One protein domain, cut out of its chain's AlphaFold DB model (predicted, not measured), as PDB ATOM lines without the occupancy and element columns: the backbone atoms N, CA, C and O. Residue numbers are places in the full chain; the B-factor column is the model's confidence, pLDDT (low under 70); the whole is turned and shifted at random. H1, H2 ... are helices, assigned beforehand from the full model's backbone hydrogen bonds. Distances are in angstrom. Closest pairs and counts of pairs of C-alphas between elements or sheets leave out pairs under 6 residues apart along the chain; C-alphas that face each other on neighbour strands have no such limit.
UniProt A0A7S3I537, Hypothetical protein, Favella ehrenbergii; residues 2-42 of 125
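AT A GLANCE: This is residues 2 to 42 of the 125 residues of the protein "Hypothetical protein" of Favella ehrenbergii (UniProt A0A7S3I537). With little regular structure, this is a loose rod made mostly of a stretch with no named element: the short helix H2 lies across one end, and toward the other end the backbone loops out from the short helix H1 to Gly 14 and folds back, then runs along the rod to H2. The printed part has 41 residues, with two named helices in the order H1, H2 and no named strand. The class is all helix, though the named elements hold only 12 residues. The whole is loose, with a radius of gyration of the C-alphas of 12.5 A, and spans 37 by 16 by 15 A.

HOW THE PARTS SIT: H2, residues 34 to 40, and H1, residues 3 to 7, are apart. In both helices every O i to N i+4 pair is within hydrogen-bond range.

IN THESE COORDINATES: H2 measures 10.2 A, from C-alpha 34 at (27.391, -45.404, -27.292) to C-alpha 40 at (28.357, -35.465, -29.202). H1 measures 6.1 A and begins at C-alpha 3, (49.019, -35.540, -31.967).

THE WHOLE: The two farthest C-alphas, of Gly 14 and Gly 35, are 37.2 A apart. The long link, residues 8 to 33, has 26 residues. The printed part has no cut, and no printed residue is under 70 in pLDDT.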
ATOM      1  N   SER A   2      44.143 -36.153 -32.567       94.00
ATOM      2  CA  SER A   2      45.305 -35.352 -32.955       94.00
ATOM      3  C   SER A   2      46.583 -35.830 -32.254       94.00
ATOM      4  O   SER A   2      46.513 -36.609 -31.307       94.00
ATOM      5  N   VAL A   3      47.749 -35.353 -32.693       95.00
ATOM      6  CA  VAL A   3      49.019 -35.540 -31.967       95.00
ATOM      7  C   VAL A   3      48.915 -34.960 -30.558       95.00
ATOM      8  O   VAL A   3      49.355 -35.600 -29.608       95.00
ATOM      9  N   GLY A   4      48.268 -33.803 -30.399       94.31
ATOM     10  CA  GLY A   4      48.062 -33.197 -29.086       94.31
ATOM     11  C   GLY A   4      47.125 -33.993 -28.171       94.31
ATOM     12  O   GLY A   4      47.250 -33.945 -26.954       94.31
ATOM     13  N   ASP A   5      46.230 -34.811 -28.726       92.06
ATOM     14  CA  ASP A   5      45.411 -35.714 -27.905       92.06
ATOM     15  C   ASP A   5      46.267 -36.811 -27.240       92.06
ATOM     16  O   ASP A   5      45.883 -37.336 -26.201       92.06
ATOM     17  N   ILE A   6      47.412 -37.165 -27.841       92.00
ATOM     18  CA  ILE A   6      48.323 -38.214 -27.354       92.00
ATOM     19  C   ILE A   6      49.442 -37.613 -26.495       92.00
ATOM     20  O   ILE A   6      49.791 -38.166 -25.456       92.00
ATOM     21  N   TYR A   7      50.004 -36.482 -26.925       91.81
ATOM     22  CA  TYR A   7      51.178 -35.847 -26.312       91.81
ATOM     23  C   TYR A   7      50.842 -34.573 -25.509       91.81
ATOM     24  O   TYR A   7      51.743 -33.853 -25.074       91.81
ATOM     25  N   GLY A   8      49.556 -34.279 -25.294       87.44
ATOM     26  CA  GLY A   8      49.076 -33.090 -24.586       87.44
ATOM     27  C   GLY A   8      49.161 -31.807 -25.421       87.44
ATOM     28  O   GLY A   8      49.098 -31.812 -26.646       87.44
ATOM     29  N   SER A   9      49.336 -30.656 -24.773       77.44
ATOM     30  CA  SER A   9      49.405 -29.350 -25.459       77.44
ATOM     31  C   SER A   9      50.617 -29.178 -26.397       77.44
ATOM     32  O   SER A   9      50.738 -28.143 -27.061       77.44
ATOM     33  N   SER A  10      51.502 -30.174 -26.448       78.31
ATOM     34  CA  SER A  10      52.794 -30.164 -27.129       78.31
ATOM     35  C   SER A  10      52.730 -30.808 -28.520       78.31
ATOM     36  O   SER A  10      51.935 -31.707 -28.789       78.31
ATOM     37  N   ALA A  11      53.592 -30.348 -29.426       88.25
ATOM     38  CA  ALA A  11      53.899 -31.068 -30.661       88.25
ATOM     39  C   ALA A  11      54.815 -32.269 -30.361       88.25
ATOM     40  O   ALA A  11      55.486 -32.295 -29.330       88.25
ATOM     41  N   TYR A  12      54.900 -33.237 -31.276       91.75
ATOM     42  CA  TYR A  12      55.940 -34.263 -31.213       91.75
ATOM     43  C   TYR A  12      57.162 -33.804 -32.020       91.75
ATOM     44  O   TYR A  12      57.349 -34.149 -33.190       91.75
ATOM     45  N   GLU A  13      57.985 -32.977 -31.376       87.12
ATOM     46  CA  GLU A  13      59.108 -32.270 -32.006       87.12
ATOM     47  C   GLU A  13      60.203 -33.203 -32.526       87.12
ATOM     48  O   GLU A  13      60.749 -32.949 -33.597       87.12
ATOM     49  N   GLY A  14      60.465 -34.322 -31.839       89.25
ATOM     50  CA  GLY A  14      61.521 -35.272 -32.217       89.25
ATOM     51  C   GLY A  14      61.383 -35.856 -33.630       89.25
ATOM     52  O   GLY A  14      62.368 -36.307 -34.203       89.25
ATOM     53  N   VAL A  15      60.177 -35.820 -34.203       87.19
ATOM     54  CA  VAL A  15      59.876 -36.265 -35.575       87.19
ATOM     55  C   VAL A  15      59.156 -35.190 -36.406       87.19
ATOM     56  O   VAL A  15      58.677 -35.469 -37.502       87.19
ATOM     57  N   GLY A  16      59.067 -33.957 -35.897       86.44
ATOM     58  CA  GLY A  16      58.471 -32.823 -36.609       86.44
ATOM     59  C   GLY A  16      56.946 -32.871 -36.780       86.44
ATOM     60  O   GLY A  16      56.421 -32.250 -37.704       86.44
ATOM     61  N   LEU A  17      56.207 -33.586 -35.923       90.00
ATOM     62  CA  LEU A  17      54.744 -33.669 -36.021       90.00
ATOM     63  C   LEU A  17      54.071 -32.591 -35.161       90.00
ATOM     64  O   LEU A  17      54.149 -32.606 -33.933       90.00
ATOM     65  N   GLY A  18      53.370 -31.655 -35.802       90.06
ATOM     66  CA  GLY A  18      52.655 -30.579 -35.107       90.06
ATOM     67  C   GLY A  18      51.433 -31.073 -34.319       90.06
ATOM     68  O   GLY A  18      50.751 -32.002 -34.742       90.06
ATOM     69  N   LYS A  19      51.092 -30.393 -33.214       94.00
ATOM     70  CA  LYS A  19      49.998 -30.787 -32.297       94.00
ATOM     71  C   LYS A  19      48.629 -31.001 -32.966       94.00
ATOM     72  O   LYS A  19      47.890 -31.896 -32.580       94.00
ATOM     73  N   ASN A  20      48.309 -30.211 -33.995       91.69
ATOM     74  CA  ASN A  20      47.024 -30.277 -34.706       91.69
ATOM     75  C   ASN A  20      46.995 -31.354 -35.804       91.69
ATOM     76  O   ASN A  20      45.972 -31.527 -36.463       91.69
ATOM     77  N   MET A  21      48.112 -32.043 -36.053       91.38
ATOM     78  CA  MET A  21      48.172 -33.096 -37.058       91.38
ATOM     79  C   MET A  21      47.351 -34.303 -36.598       91.38
ATOM     80  O   MET A  21      47.303 -34.618 -35.408       91.38
ATOM     81  N   ILE A  22      46.682 -34.971 -37.535       93.31
ATOM     82  CA  ILE A  22      45.919 -36.182 -37.237       93.31
ATOM     83  C   ILE A  22      46.914 -37.295 -36.909       93.31
ATOM     84  O   ILE A  22      47.732 -37.656 -37.748       93.31
ATOM     85  N   ALA A  23      46.832 -37.833 -35.693       93.69
ATOM     86  CA  ALA A  23      47.621 -38.991 -35.279       93.69
ATOM     87  C   ALA A  23      46.863 -40.302 -35.524       93.69
ATOM     88  O   ALA A  23      47.449 -41.305 -35.912       93.69
ATOM     89  N   SER A  24      45.543 -40.289 -35.315       94.81
ATOM     90  CA  SER A  24      44.672 -41.434 -35.577       94.81
ATOM     91  C   SER A  24      43.294 -40.966 -36.050       94.81
ATOM     92  O   SER A  24      42.531 -40.322 -35.308       94.81
ATOM     93  N   SER A  25      42.980 -41.269 -37.311       95.00
ATOM     94  CA  SER A  25      41.663 -41.032 -37.911       95.00
ATOM     95  C   SER A  25      40.613 -41.880 -37.208       95.00
ATOM     96  O   SER A  25      40.839 -43.059 -36.959       95.00
ATOM     97  N   PHE A  26      39.491 -41.263 -36.827       94.25
ATOM     98  CA  PHE A  26      38.448 -41.874 -35.989       94.25
ATOM     99  C   PHE A  26      38.919 -42.445 -34.637       94.25
ATOM    100  O   PHE A  26      38.115 -43.005 -33.903       94.25
ATOM    101  N   GLY A  27      40.175 -42.223 -34.229       92.75
ATOM    102  CA  GLY A  27      40.738 -42.824 -33.016       92.75
ATOM    103  C   GLY A  27      40.042 -42.447 -31.707       92.75
ATOM    104  O   GLY A  27      40.227 -43.144 -30.725       92.75
ATOM    105  N   ARG A  28      39.230 -41.378 -31.684       89.88
ATOM    106  CA  ARG A  28      38.418 -41.004 -30.512       89.88
ATOM    107  C   ARG A  28      37.159 -41.869 -30.355       89.88
ATOM    108  O   ARG A  28      36.626 -41.942 -29.261       89.88
ATOM    109  N   LEU A  29      36.700 -42.532 -31.423       90.06
ATOM    110  CA  LEU A  29      35.513 -43.395 -31.373       90.06
ATOM    111  C   LEU A  29      35.751 -44.674 -30.573       90.06
ATOM    112  O   LEU A  29      34.808 -45.218 -30.016       90.06
ATOM    113  N   LYS A  30      36.998 -45.158 -30.518       86.62
ATOM    114  CA  LYS A  30      37.330 -46.407 -29.821       86.62
ATOM    115  C   LYS A  30      37.093 -46.314 -28.305       86.62
ATOM    116  O   LYS A  30      36.800 -47.326 -27.683       86.62
ATOM    117  N   ASP A  31      37.250 -45.114 -27.745       83.44
ATOM    118  CA  ASP A  31      37.151 -44.845 -26.308       83.44
ATOM    119  C   ASP A  31      35.779 -44.251 -25.933       83.44
ATOM    120  O   ASP A  31      35.511 -44.034 -24.755       83.44
ATOM    121  N   ALA A  32      34.919 -43.972 -26.921       85.81
ATOM    122  CA  ALA A  32      33.621 -43.343 -26.711       85.81
ATOM    123  C   ALA A  32      32.542 -44.389 -26.402       85.81
ATOM    124  O   ALA A  32      32.399 -45.396 -27.102       85.81
ATOM    125  N   SER A  33      31.737 -44.126 -25.377       88.31
ATOM    126  CA  SER A  33      30.539 -44.913 -25.092       88.31
ATOM    127  C   SER A  33      29.440 -44.662 -26.143       88.31
ATOM    128  O   SER A  33      29.402 -43.595 -26.761       88.31
ATOM    129  N   PRO A  34      28.492 -45.600 -26.344       83.94
ATOM    130  CA  PRO A  34      27.391 -45.404 -27.292       83.94
ATOM    131  C   PRO A  34      26.575 -44.125 -27.045       83.94
ATOM    132  O   PRO A  34      26.165 -43.477 -28.006       83.94
ATOM    133  N   GLY A  35      26.389 -43.740 -25.774       86.56
ATOM    134  CA  GLY A  35      25.708 -42.499 -25.393       86.56
ATOM    135  C   GLY A  35      26.478 -41.252 -25.834       86.56
ATOM    136  O   GLY A  35      25.917 -40.382 -26.497       86.56
ATOM    137  N   GLU A  36      27.790 -41.211 -25.580       84.44
ATOM    138  CA  GLU A  36      28.652 -40.100 -26.005       84.44
ATOM    139  C   GLU A  36      28.717 -39.957 -27.527       84.44
ATOM    140  O   GLU A  36      28.761 -38.836 -28.030       84.44
ATOM    141  N   ILE A  37      28.700 -41.072 -28.267       82.25
ATOM    142  CA  ILE A  37      28.639 -41.047 -29.733       82.25
ATOM    143  C   ILE A  37      27.322 -40.409 -30.188       82.25
ATOM    144  O   ILE A  37      27.346 -39.524 -31.039       82.25
ATOM    145  N   SER A  38      26.186 -40.821 -29.616       79.19
ATOM    146  CA  SER A  38      24.875 -40.298 -30.019       79.19
ATOM    147  C   SER A  38      24.651 -38.826 -29.665       79.19
ATOM    148  O   SER A  38      23.965 -38.128 -30.406       79.19
ATOM    149  N   GLU A  39      25.222 -38.350 -28.559       86.50
ATOM    150  CA  GLU A  39      25.014 -36.981 -28.074       86.50
ATOM    151  C   GLU A  39      26.011 -35.981 -28.670       86.50
ATOM    152  O   GLU A  39      25.639 -34.848 -28.970       86.50
ATOM    153  N   ASN A  40      27.270 -36.392 -28.867       84.81
ATOM    154  CA  ASN A  40      28.357 -35.465 -29.202       84.81
ATOM    155  C   ASN A  40      28.851 -35.565 -30.650       84.81
ATOM    156  O   ASN A  40      29.633 -34.712 -31.071       84.81
ATOM    157  N   ILE A  41      28.453 -36.589 -31.413       89.00
ATOM    158  CA  ILE A  41      28.968 -36.816 -32.770       89.00
ATOM    159  C   ILE A  41      27.846 -36.659 -33.786       89.00
ATOM    160  O   ILE A  41      26.934 -37.476 -33.882       89.00
ATOM    161  N   ASN A  42      27.950 -35.611 -34.600       92.19
ATOM    162  CA  ASN A  42      27.015 -35.370 -35.690       92.19
ATOM    163  C   ASN A  42      27.511 -35.992 -37.013       92.19
ATOM    164  O   ASN A  42      28.693 -36.288 -37.210       92.19
TER     165      ASN A  42